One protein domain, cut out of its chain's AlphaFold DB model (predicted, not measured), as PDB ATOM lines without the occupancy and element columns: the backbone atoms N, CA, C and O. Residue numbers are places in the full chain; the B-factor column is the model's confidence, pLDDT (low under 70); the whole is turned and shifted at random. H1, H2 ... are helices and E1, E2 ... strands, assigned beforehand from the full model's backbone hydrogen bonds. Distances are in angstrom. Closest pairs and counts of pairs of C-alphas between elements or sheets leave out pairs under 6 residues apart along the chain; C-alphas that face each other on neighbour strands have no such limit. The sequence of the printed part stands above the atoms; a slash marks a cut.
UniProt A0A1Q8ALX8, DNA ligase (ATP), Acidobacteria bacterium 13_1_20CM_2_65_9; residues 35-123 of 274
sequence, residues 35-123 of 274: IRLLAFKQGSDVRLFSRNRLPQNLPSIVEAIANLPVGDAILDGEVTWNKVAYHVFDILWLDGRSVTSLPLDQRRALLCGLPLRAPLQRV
ATOM      1  N   ILE A  35      57.876  10.562  51.643       94.69
ATOM      2  CA  ILE A  35      56.573  10.666  52.306       94.69
ATOM      3  C   ILE A  35      55.686   9.513  51.851       94.69
ATOM      4  O   ILE A  35      55.391   9.363  50.664       94.69
ATOM      5  N   ARG A  36      55.204   8.729  52.818       98.06
ATOM      6  CA  ARG A  36      54.169   7.714  52.611       98.06
ATOM      7  C   ARG A  36      52.931   8.350  51.990       98.06
ATOM      8  O   ARG A  36      52.381   9.281  52.580       98.06
ATOM      9  N   LEU A  37      52.476   7.808  50.869       98.50
ATOM     10  CA  LEU A  37      51.321   8.292  50.125       98.50
ATOM     11  C   LEU A  37      50.322   7.148  49.944       98.50
ATOM     12  O   LEU A  37      50.694   6.069  49.491       98.50
ATOM     13  N   LEU A  38      49.061   7.399  50.288       98.75
ATOM     14  CA  LEU A  38      47.931   6.558  49.912       98.75
ATOM     15  C   LEU A  38      47.153   7.287  48.824       98.75
ATOM     16  O   LEU A  38      46.791   8.453  48.998       98.75
ATOM     17  N   ALA A  39      46.902   6.597  47.717       98.75
ATOM     18  CA  ALA A  39      46.161   7.134  46.588       98.75
ATOM     19  C   ALA A  39      44.830   6.406  46.431       98.75
ATOM     20  O   ALA A  39      44.814   5.196  46.226       98.75
ATOM     21  N   PHE A  40      43.737   7.154  46.512       98.81
ATOM     22  CA  PHE A  40      42.364   6.680  46.396       98.81
ATOM     23  C   PHE A  40      41.822   7.124  45.041       98.81
ATOM     24  O   PHE A  40      41.646   8.320  44.828       98.81
ATOM     25  N   LYS A  41      41.583   6.178  44.132       98.50
ATOM     26  CA  LYS A  41      41.028   6.408  42.793       98.50
ATOM     27  C   LYS A  41      39.573   5.954  42.744       98.50
ATOM     28  O   LYS A  41      39.307   4.803  43.086       98.50
ATOM     29  N   GLN A  42      38.677   6.798  42.240       97.44
ATOM     30  CA  GLN A  42      37.302   6.451  41.864       97.44
ATOM     31  C   GLN A  42      36.966   7.093  40.512       97.44
ATOM     32  O   GLN A  42      36.770   8.302  40.408       97.44
ATOM     33  N   GLY A  43      36.927   6.297  39.441       95.94
ATOM     34  CA  GLY A  43      36.850   6.832  38.082       95.94
ATOM     35  C   GLY A  43      38.069   7.709  37.784       95.94
ATOM     36  O   GLY A  43      39.201   7.247  37.925       95.94
ATOM     37  N   SER A  44      37.850   8.960  37.387       96.25
ATOM     38  CA  SER A  44      38.914   9.953  37.189       96.25
ATOM     39  C   SER A  44      39.271  10.748  38.452       96.25
ATOM     40  O   SER A  44      40.278  11.454  38.438       96.25
ATOM     41  N   ASP A  45      38.485  10.646  39.531       97.88
ATOM     42  CA  ASP A  45      38.785  11.325  40.793       97.88
ATOM     43  C   ASP A  45      39.901  10.589  41.539       97.88
ATOM     44  O   ASP A  45      39.845   9.369  41.729       97.88
ATOM     45  N   VAL A  46      40.929  11.332  41.957       98.62
ATOM     46  CA  VAL A  46      42.070  10.793  42.702       98.62
ATOM     47  C   VAL A  46      42.364  11.684  43.897       98.62
ATOM     48  O   VAL A  46      42.781  12.833  43.758       98.62
ATOM     49  N   ARG A  47      42.230  11.111  45.093       98.50
ATOM     50  CA  ARG A  47      42.594  11.750  46.359       98.50
ATOM     51  C   ARG A  47      43.890  11.154  46.885       98.50
ATOM     52  O   ARG A  47      44.044   9.936  46.953       98.50
ATOM     53  N   LEU A  48      44.813  12.019  47.286       98.69
ATOM     54  CA  LEU A  48      46.107  11.625  47.826       98.69
ATOM     55  C   LEU A  48      46.225  12.055  49.284       98.69
ATOM     56  O   LEU A  48      45.986  13.218  49.613       98.69
ATOM     57  N   PHE A  49      46.654  11.141  50.147       98.56
ATOM     58  CA  PHE A  49      46.825  11.408  51.570       98.56
ATOM     59  C   PHE A  49      48.182  10.922  52.070       98.56
ATOM     60  O   PHE A  49      48.662   9.858  51.681       98.56
ATOM     61  N   SER A  50      48.787  11.686  52.977       97.56
ATOM     62  CA  SER A  50      49.949  11.224  53.735       97.56
ATOM     63  C   SER A  50      49.551  10.167  54.771       97.56
ATOM     64  O   SER A  50      48.368   9.965  55.052       97.56
ATOM     65  N   ARG A  51      50.543   9.559  55.438       96.44
ATOM     66  CA  ARG A  51      50.324   8.631  56.568       96.44
ATOM     67  C   ARG A  51      49.341   9.147  57.626       96.44
ATOM     68  O   ARG A  51      48.614   8.351  58.204       96.44
ATOM     69  N   ASN A  52      49.333  10.455  57.881       94.88
ATOM     70  CA  ASN A  52      48.514  11.078  58.922       94.88
ATOM     71  C   ASN A  52      47.236  11.717  58.349       94.88
ATOM     72  O   ASN A  52      46.727  12.675  58.924       94.88
ATOM     73  N   ARG A  53      46.748  11.226  57.199       96.94
ATOM     74  CA  ARG A  53      45.543  11.720  56.511       96.94
ATOM     75  C   ARG A  53      45.627  13.193  56.079       96.94
ATOM     76  O   ARG A  53      44.607  13.856  55.918       96.94
ATOM     77  N   LEU A  54      46.831  13.726  55.863       97.38
ATOM     78  CA  LEU A  54      46.979  15.083  55.325       97.38
ATOM     79  C   LEU A  54      46.868  15.041  53.796       97.38
ATOM     80  O   LEU A  54      47.647  14.298  53.188       97.38
ATOM     81  N   PRO A  55      45.973  15.821  53.165       97.69
ATOM     82  CA  PRO A  55      45.877  15.894  51.707       97.69
ATOM     83  C   PRO A  55      47.218  16.267  51.071       97.69
ATOM     84  O   PRO A  55      47.938  17.115  51.597       97.69
ATOM     85  N   GLN A  56      47.567  15.625  49.958       97.12
ATOM     86  CA  GLN A  56      48.787  15.898  49.194       97.12
ATOM     87  C   GLN A  56      48.422  16.382  47.788       97.12
ATOM     88  O   GLN A  56      47.508  15.842  47.168       97.12
ATOM     89  N   ASN A  57      49.147  17.374  47.268       95.25
ATOM     90  CA  ASN A  57      48.935  17.898  45.918       95.25
ATOM     91  C   ASN A  57      50.112  17.519  45.009       95.25
ATOM     92  O   ASN A  57      51.180  18.125  45.085       95.25
ATOM     93  N   LEU A  58      49.920  16.496  44.173       96.81
ATOM     94  CA  LEU A  58      50.931  15.972  43.249       96.81
ATOM     95  C   LEU A  58      50.285  15.731  41.870       96.81
ATOM     96  O   LEU A  58      49.927  14.591  41.563       96.81
ATOM     97  N   PRO A  59      50.112  16.779  41.039       96.81
ATOM     98  CA  PRO A  59      49.295  16.714  39.822       96.81
ATOM     99  C   PRO A  59      49.701  15.610  38.838       96.81
ATOM    100  O   PRO A  59      48.845  14.882  38.348       96.81
ATOM    101  N   SER A  60      51.003  15.413  38.614       96.69
ATOM    102  CA  SER A  60      51.503  14.370  37.706       96.69
ATOM    103  C   SER A  60      51.223  12.947  38.204       96.69
ATOM    104  O   SER A  60      51.031  12.035  37.404       96.69
ATOM    105  N   ILE A  61      51.182  12.739  39.525       98.06
ATOM    106  CA  ILE A  61      50.814  11.452  40.131       98.06
ATOM    107  C   ILE A  61      49.297  11.253  40.055       98.06
ATOM    108  O   ILE A  61      48.854  10.160  39.716       98.06
ATOM    109  N   VAL A  62      48.510  12.301  40.321       98.44
ATOM    110  CA  VAL A  62      47.044  12.290  40.174       98.44
ATOM    111  C   VAL A  62      46.644  11.888  38.757       98.44
ATOM    112  O   VAL A  62      45.902  10.924  38.588       98.44
ATOM    113  N   GLU A  63      47.189  12.561  37.744       98.19
ATOM    114  CA  GLU A  63      46.898  12.285  36.335       98.19
ATOM    115  C   GLU A  63      47.276  10.849  35.944       98.19
ATOM    116  O   GLU A  63      46.483  10.126  35.339       98.19
ATOM    117  N   ALA A  64      48.468  10.392  36.337       98.19
ATOM    118  CA  ALA A  64      48.919   9.040  36.026       98.19
ATOM    119  C   ALA A  64      48.042   7.956  36.675       98.19
ATOM    120  O   ALA A  64      47.797   6.919  36.060       98.19
ATOM    121  N   ILE A  65      47.551   8.187  37.898       98.50
ATOM    122  CA  ILE A  65      46.645   7.261  38.590       98.50
ATOM    123  C   ILE A  65      45.249   7.297  37.968       98.50
ATOM    124  O   ILE A  65      44.657   6.235  37.778       98.50
ATOM    125  N   ALA A  66      44.734   8.478  37.614       98.31
ATOM    126  CA  ALA A  66      43.430   8.632  36.969       98.31
ATOM    127  C   ALA A  66      43.346   7.828  35.658       98.31
ATOM    128  O   ALA A  66      42.323   7.205  35.382       98.31
ATOM    129  N   ASN A  67      44.458   7.763  34.918       98.06
ATOM    130  CA  ASN A  67      44.595   7.026  33.660       98.06
ATOM    131  C   ASN A  67      44.772   5.500  33.809       98.06
ATOM    132  O   ASN A  67      44.873   4.800  32.798       98.06
ATOM    133  N   LEU A  68      44.826   4.949  35.028       98.38
ATOM    134  CA  LEU A  68      44.872   3.494  35.206       98.38
ATOM    135  C   LEU A  68      43.556   2.851  34.726       98.38
ATOM    136  O   LEU A  68      42.481   3.355  35.069       98.38
ATOM    137  N   PRO A  69      43.613   1.717  33.996       97.56
ATOM    138  CA  PRO A  69      42.451   1.091  33.359       97.56
ATOM    139  C   PRO A  69      41.627   0.243  34.344       97.56
ATOM    140  O   PRO A  69      41.363  -0.929  34.097       97.56
ATOM    141  N   VAL A  70      41.263   0.825  35.486       97.88
ATOM    142  CA  VAL A  70      40.458   0.207  36.555       97.88
ATOM    143  C   VAL A  70      39.423   1.211  37.047       97.88
ATOM    144  O   VAL A  70      39.673   2.418  37.015       97.88
ATOM    145  N   GLY A  71      38.260   0.747  37.491       97.38
ATOM    146  CA  GLY A  71      37.183   1.612  37.967       97.38
ATOM    147  C   GLY A  71      37.581   2.341  39.245       97.38
ATOM    148  O   GLY A  71      37.543   3.571  39.300       97.38
ATOM    149  N   ASP A  72      38.040   1.595  40.245       98.06
ATOM    150  CA  ASP A  72      38.497   2.137  41.519       98.06
ATOM    151  C   ASP A  72      39.694   1.353  42.085       98.06
ATOM    152  O   ASP A  72      39.910   0.173  41.799       98.06
ATOM    153  N   ALA A  73      40.543   2.045  42.845       98.69
ATOM    154  CA  ALA A  73      41.733   1.447  43.442       98.69
ATOM    155  C   ALA A  73      42.218   2.235  44.656       98.69
ATOM    156  O   ALA A  73      42.083   3.458  44.714       98.69
ATOM    157  N   ILE A  74      42.855   1.538  45.597       98.81
ATOM    158  CA  ILE A  74      43.634   2.171  46.667       98.81
ATOM    159  C   ILE A  74      45.059   1.639  46.599       98.81
ATOM    160  O   ILE A  74      45.291   0.452  46.830       98.81
ATOM    161  N   LEU A  75      46.005   2.520  46.277       98.88
ATOM    162  CA  LEU A  75      47.430   2.207  46.169       98.88
ATOM    163  C   LEU A  75      48.178   2.737  47.388       98.88
ATOM    164  O   LEU A  75      47.895   3.846  47.844       98.88
ATOM    165  N   ASP A  76      49.161   1.978  47.861       98.88
ATOM    166  CA  ASP A  76      50.028   2.356  48.976       98.88
ATOM    167  C   ASP A  76      51.492   2.365  48.518       98.88
ATOM    168  O   ASP A  76      51.988   1.408  47.907       98.88
ATOM    169  N   GLY A  77      52.180   3.470  48.787       98.50
ATOM    170  CA  GLY A  77      53.519   3.708  48.271       98.50
ATOM    171  C   GLY A  77      54.269   4.820  49.004       98.50
ATOM    172  O   GLY A  77      53.802   5.377  49.998       98.50
ATOM    173  N   GLU A  78      55.444   5.167  48.490       98.44
ATOM    174  CA  GLU A  78      56.265   6.273  48.992       98.44
ATOM    175  C   GLU A  78      56.554   7.265  47.862       98.44
ATOM    176  O   GLU A  78      56.911   6.856  46.756       98.44
ATOM    177  N   VAL A  79      56.434   8.564  48.126       97.69
ATOM    178  CA  VAL A  79      56.878   9.610  47.198       97.69
ATOM    179  C   VAL A  79      58.281  10.071  47.561       97.69
ATOM    180  O   VAL A  79      58.542  10.419  48.712       97.69
ATOM    181  N   THR A  80      59.166  10.121  46.566       95.94
ATOM    182  CA  THR A  80      60.529  10.666  46.686       95.94
ATOM    183  C   THR A  80      60.689  11.933  45.857       95.94
ATOM    184  O   THR A  80      60.088  12.044  44.794       95.94
ATOM    185  N   TRP A  81      61.542  12.863  46.296       86.69
ATOM    186  CA  TRP A  81      61.674  14.195  45.685       86.69
ATOM    187  C   TRP A  81      62.792  14.315  44.645       86.69
ATOM    188  O   TRP A  81      62.710  15.154  43.749       86.69
ATOM    189  N   ASN A  82      63.825  13.470  44.724       71.69
ATOM    190  CA  ASN A  82      64.893  13.438  43.725       71.69
ATOM    191  C   ASN A  82      64.373  12.741  42.454       71.69
ATOM    192  O   ASN A  82      64.498  11.525  42.318       71.69
ATOM    193  N   LYS A  83      63.734  13.536  41.580       77.00
ATOM    194  CA  LYS A  83      62.761  13.132  40.545       77.00
ATOM    195  C   LYS A  83      61.476  12.602  41.186       77.00
ATOM    196  O   LYS A  83      61.440  11.463  41.643       77.00
ATOM    197  N   VAL A  84      60.436  13.443  41.223       88.94
ATOM    198  CA  VAL A  84      59.133  13.104  41.822       88.94
ATOM    199  C   VAL A  84      58.626  11.784  41.244       88.94
ATOM    200  O   VAL A  84      58.271  11.701  40.070       88.94
ATOM    201  N   ALA A  85      58.627  10.754  42.082       96.19
ATOM    202  CA  ALA A  85      58.225   9.401  41.733       96.19
ATOM    203  C   ALA A  85      57.401   8.819  42.876       96.19
ATOM    204  O   ALA A  85      57.739   9.020  44.045       96.19
ATOM    205  N   TYR A  86      56.333   8.104  42.529       98.50
ATOM    206  CA  TYR A  86      55.499   7.374  43.473       98.50
ATOM    207  C   TYR A  86      55.827   5.882  43.392       98.50
ATOM    208  O   TYR A  86      55.437   5.192  42.449       98.50
ATOM    209  N   HIS A  87      56.575   5.402  44.383       98.44
ATOM    210  CA  HIS A  87      57.025   4.020  44.520       98.44
ATOM    211  C   HIS A  87      55.927   3.180  45.174       98.44
ATOM    212  O   HIS A  87      55.830   3.118  46.400       98.44
ATOM    213  N   VAL A  88      55.079   2.560  44.358       98.75
ATOM    214  CA  VAL A  88      53.928   1.754  44.784       98.75
ATOM    215  C   VAL A  88      54.384   0.352  45.181       98.75
ATOM    216  O   VAL A  88      54.962  -0.373  44.366       98.75
ATOM    217  N   PHE A  89      54.106  -0.049  46.421       98.69
ATOM    218  CA  PHE A  89      54.521  -1.349  46.966       98.69
ATOM    219  C   PHE A  89      53.365  -2.214  47.486       98.69
ATOM    220  O   PHE A  89      53.616  -3.341  47.915       98.69
ATOM    221  N   ASP A  90      52.126  -1.713  47.502       98.81
ATOM    222  CA  ASP A  90      50.938  -2.505  47.844       98.81
ATOM    223  C   ASP A  90      49.664  -1.944  47.182       98.81
ATOM    224  O   ASP A  90      49.628  -0.800  46.717       98.81
ATOM    225  N   ILE A  91      48.615  -2.764  47.159       98.81
ATOM    226  CA  ILE A  91      47.267  -2.422  46.701       98.81
ATOM    227  C   ILE A  91      46.256  -2.912  47.737       98.81
ATOM    228  O   ILE A  91      46.314  -4.057  48.182       98.81
ATOM    229  N   LEU A  92      45.346  -2.034  48.152       98.75
ATOM    230  CA  LEU A  92      44.412  -2.278  49.259       98.75
ATOM    231  C   LEU A  92      42.975  -2.469  48.773       98.75
ATOM    232  O   LEU A  92      42.169  -3.116  49.442       98.75
ATOM    233  N   TRP A  93      42.669  -1.941  47.591       98.69
ATOM    234  CA  TRP A  93      41.370  -2.032  46.937       98.69
ATOM    235  C   TRP A  93      41.554  -2.099  45.426       98.69
ATOM    236  O   TRP A  93      42.448  -1.431  44.898       98.69
ATOM    237  N   LEU A  94      40.712  -2.878  44.750       98.44
ATOM    238  CA  LEU A  94      40.689  -2.983  43.294       98.44
ATOM    239  C   LEU A  94      39.292  -3.376  42.803       98.44
ATOM    240  O   LEU A  94      38.811  -4.442  43.184       98.44
ATOM    241  N   ASP A  95      38.693  -2.559  41.937       96.88
ATOM    242  CA  ASP A  95      37.429  -2.810  41.225       96.88
ATOM    243  C   ASP A  95      36.292  -3.327  42.126       96.88
ATOM    244  O   ASP A  95      35.804  -4.452  42.008       96.88
ATOM    245  N   GLY A  96      35.875  -2.479  43.062       96.06
ATOM    246  CA  GLY A  96      34.716  -2.691  43.928       96.06
ATOM    247  C   GLY A  96      34.949  -3.631  45.113       96.06
ATOM    248  O   GLY A  96      33.994  -3.964  45.819       96.06
ATOM    249  N   ARG A  97      36.190  -4.072  45.364       96.06
ATOM    250  CA  ARG A  97      36.517  -4.951  46.498       96.06
ATOM    251  C   ARG A  97      37.774  -4.532  47.252       96.06
ATOM    252  O   ARG A  97      38.811  -4.217  46.668       96.06
ATOM    253  N   SER A  98      37.699  -4.655  48.575       97.81
ATOM    254  CA  SER A  98      38.886  -4.658  49.428       97.81
ATOM    255  C   SER A  98      39.696  -5.932  49.195       97.81
ATOM    256  O   SER A  98      39.140  -7.029  49.118       97.81
ATOM    257  N   VAL A  99      41.017  -5.785  49.121       98.44
ATOM    258  CA  VAL A  99      41.973  -6.895  48.985       98.44
ATOM    259  C   VAL A  99      42.922  -6.992  50.182       98.44
ATOM    260  O   VAL A  99      43.856  -7.789  50.166       98.44
ATOM    261  N   THR A 100      42.679  -6.225  51.253       98.31
ATOM    262  CA  THR A 100      43.527  -6.203  52.461       98.31
ATOM    263  C   THR A 100      43.577  -7.545  53.194       98.31
ATOM    264  O   THR A 100      44.581  -7.850  53.837       98.31
ATOM    265  N   SER A 101      42.536  -8.372  53.069       98.19
ATOM    266  CA  SER A 101      42.484  -9.728  53.630       98.19
ATOM    267  C   SER A 101      43.255 -10.767  52.813       98.19
ATOM    268  O   SER A 101      43.461 -11.877  53.303       98.19
ATOM    269  N   LEU A 102      43.691 -10.440  51.591       98.75
ATOM    270  CA  LEU A 102      44.508 -11.344  50.788       98.75
ATOM    271  C   LEU A 102      45.956 -11.365  51.306       98.75
ATOM    272  O   LEU A 102      46.461 -10.320  51.736       98.75
ATOM    273  N   PRO A 103      46.663 -12.505  51.210       98.75
ATOM    274  CA  PRO A 103      48.107 -12.576  51.421       98.75
ATOM    275  C   PRO A 103      48.880 -11.580  50.549       98.75
ATOM    276  O   PRO A 103      48.476 -11.280  49.423       98.75
ATOM    277  N   LEU A 104      50.021 -11.096  51.046       98.81
ATOM    278  CA  LEU A 104      50.859 -10.112  50.359       98.81
ATOM    279  C   LEU A 104      51.230 -10.540  48.936       98.81
ATOM    280  O   LEU A 104      51.148  -9.716  48.030       98.81
ATOM    281  N   ASP A 105      51.582 -11.807  48.713       98.50
ATOM    282  CA  ASP A 105      51.919 -12.290  47.365       98.50
ATOM    283  C   ASP A 105      50.740 -12.151  46.385       98.50
ATOM    284  O   ASP A 105      50.936 -11.776  45.228       98.50
ATOM    285  N   GLN A 106      49.503 -12.350  46.851       98.81
ATOM    286  CA  GLN A 106      48.309 -12.156  46.025       98.81
ATOM    287  C   GLN A 106      48.050 -10.670  45.749       98.81
ATOM    288  O   GLN A 106      47.759 -10.304  44.611       98.81
ATOM    289  N   ARG A 107      48.216  -9.791  46.747       98.81
ATOM    290  CA  ARG A 107      48.102  -8.334  46.537       98.81
ATOM    291  C   ARG A 107      49.165  -7.830  45.558       98.81
ATOM    292  O   ARG A 107      48.857  -7.070  44.644       98.81
ATOM    293  N   ARG A 108      50.402  -8.321  45.670       98.56
ATOM    294  CA  ARG A 108      51.481  -8.016  44.718       98.56
ATOM    295  C   ARG A 108      51.168  -8.526  43.315       98.56
ATOM    296  O   ARG A 108      51.439  -7.806  42.361       98.56
ATOM    297  N   ALA A 109      50.568  -9.707  43.170       98.50
ATOM    298  CA  ALA A 109      50.130 -10.213  41.869       98.50
ATOM    299  C   ALA A 109      49.065  -9.303  41.224       98.50
ATOM    300  O   ALA A 109      49.170  -8.991  40.039       98.50
ATOM    301  N   LEU A 110      48.101  -8.801  42.006       98.62
ATOM    302  CA  LEU A 110      47.119  -7.815  41.536       98.62
ATOM    303  C   LEU A 110      47.788  -6.500  41.112       98.62
ATOM    304  O   LEU A 110      47.537  -6.006  40.015       98.62
ATOM    305  N   LEU A 111      48.698  -5.970  41.934       98.50
ATOM    306  CA  LEU A 111      49.485  -4.778  41.600       98.50
ATOM    307  C   LEU A 111      50.340  -4.989  40.338       98.50
ATOM    308  O   LEU A 111      50.536  -4.060  39.551       98.50
ATOM    309  N   CYS A 112      50.836  -6.210  40.120       97.75
ATOM    310  CA  CYS A 112      51.587  -6.574  38.925       97.75
ATOM    311  C   CYS A 112      50.763  -6.475  37.636       97.75
ATOM    312  O   CYS A 112      51.330  -6.141  36.593       97.75
ATOM    313  N   GLY A 113      49.449  -6.697  37.720       97.56
ATOM    314  CA  GLY A 113      48.516  -6.540  36.605       97.56
ATOM    315  C   GLY A 113      48.255  -5.085  36.198       97.56
ATOM    316  O   GLY A 113      47.798  -4.846  35.084       97.56
ATOM    317  N   LEU A 114      48.568  -4.102  37.052       97.62
ATOM    318  CA  LEU A 114      48.354  -2.687  36.736       97.62
ATOM    319  C   LEU A 114      49.513  -2.107  35.907       97.62
ATOM    320  O   LEU A 114      50.674  -2.245  36.312       97.62
ATOM    321  N   PRO A 115      49.244  -1.395  34.795       97.44
ATOM    322  CA  PRO A 115      50.276  -0.813  33.941       97.44
ATOM    323  C   PRO A 115      50.840   0.483  34.544       97.44
ATOM    324  O   PRO A 115      50.564   1.584  34.071       97.44
ATOM    325  N   LEU A 116      51.646   0.362  35.602       97.62
ATOM    326  CA  LEU A 116      52.306   1.511  36.222       97.62
ATOM    327  C   LEU A 116      53.405   2.055  35.301       97.62
ATOM    328  O   LEU A 116      54.320   1.328  34.912       97.62
ATOM    329  N   ARG A 117      53.310   3.342  34.965       95.56
ATOM    330  CA  ARG A 117      54.304   4.092  34.189       95.56
ATOM    331  C   ARG A 117      54.690   5.347  34.955       95.56
ATOM    332  O   ARG A 117      53.888   5.848  35.742       95.56
ATOM    333  N   ALA A 118      55.896   5.856  34.699       95.31
ATOM    334  CA  ALA A 118      56.394   7.071  35.336       95.31
ATOM    335  C   ALA A 118      55.331   8.196  35.294       95.31
ATOM    336  O   ALA A 118      54.730   8.401  34.239       95.31
ATOM    337  N   PRO A 119      55.086   8.898  36.417       96.94
ATOM    338  CA  PRO A 119      55.856   8.879  37.668       96.94
ATOM    339  C   PRO A 119      55.541   7.710  38.625       96.94
ATOM    340  O   PRO A 119      56.156   7.625  39.686       96.94
ATOM    341  N   LEU A 120      54.624   6.802  38.279       98.38
ATOM    342  CA  LEU A 120      54.325   5.604  39.069       98.38
ATOM    343  C   LEU A 120      55.394   4.535  38.829       98.38
ATOM    344  O   LEU A 120      55.666   4.153  37.690       98.38
ATOM    345  N   GLN A 121      55.987   4.028  39.903       97.75
ATOM    346  CA  GLN A 121      57.010   2.989  39.852       97.75
ATOM    347  C   GLN A 121      56.620   1.853  40.782       97.75
ATOM    348  O   GLN A 121      56.328   2.069  41.953       97.75
ATOM    349  N   ARG A 122      56.607   0.624  40.270       97.88
ATOM    350  CA  ARG A 122      56.348  -0.551  41.101       97.88
ATOM    351  C   ARG A 122      57.608  -0.917  41.876       97.88
ATOM    352  O   ARG A 122      58.670  -1.071  41.276       97.88
ATOM    353  N   VAL A 123      57.485  -1.129  43.182       97.94
ATOM    354  CA  VAL A 123      58.606  -1.594  44.002       97.94
ATOM    355  C   VAL A 123      58.842  -3.088  43.786       97.94
ATOM    356  O   VAL A 123      57.990  -3.942  44.069       97.94
TER     357      VAL A 123
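This is residues 35 to 123 of the 274 residues of the protein "DNA ligase (ATP)" of Acidobacteria bacterium 13_1_20CM_2_65_9 (UniProt A0A1Q8ALX8). A strongly twisted sheet of five strands curls round the short helix H1, and a second helix, H2, packs across strand E4. The sheet is a curved wall that does not close into a barrel: its edge strands, E2 and the very short E5, stay apart. The printed part has 89 residues, with two named helices and five named strands in the order E1, E2, H1, E3, E4, H2, E5; the sheet runs E2, E1, E3, E4, E5 and is mixed. The class is mixed, helices and strands, and the whole is compact, with a radius of gyration of the C-alphas of 11.9 A and spans of 31 by 26 by 24 A.

In the sheet, E1, residues 35 to 42, and E3, residues 72 to 80, are antiparallel at 159 degrees, with N 39 and O 75 2.9 A apart. E2, residues 45 to 50, forms a hairpin with E1, with N 40 and O 47 2.8 A apart. E4, residues 85 to 94, forms a hairpin with E3, with N 87 and O 78 2.8 A apart. E3 bends by 56 degrees at residue 76, and E4 by 74 degrees at residue 90. E5, residues 120 to 122, is parallel to E4, with N 88 and O 121 2.8 A apart. The sheet curls round H1, residues 59 to 66, which touches E2; their closest C-alphas, those of Val 46 and Val 62, are 5.8 A apart. E2, H1 and E3 form a split strand-helix-strand unit, two strands running the same way with E1 between them, and its crossover is left-handed. H2, residues 104 to 113, is on the sheet at a height of 7.9 A and lies over E4, across the strands at 77 degrees on the local plane. The closest C-alphas of H2 and E4, those of Ile 91 and Arg 107, are 6.0 A apart. E4, H2 and E5 form a strand-helix-strand unit, two parallel neighbour strands with a helix between them in the chain. H1 and H2 are apart. In both helices every O i to N i+4 pair is within hydrogen-bond range.

E1 begins at C-alpha 35 (56.573, 10.666, 52.306) and measures 22.3 A; E2 measures 17.1 A. E3 measures 24.2 A and E4 21.5 A. H1 measures 10.4 A and H2 14.4 A. E5, 6.8 A long, ends at C-alpha 122 (56.348, -0.551, 41.101).

The C-alphas farthest apart, those of Asn 82 and Gly 96, are 34.2 A apart. The printed part has no cut and no long link. Mean pLDDT of the printed part is 97.1, and no printed residue is under 70.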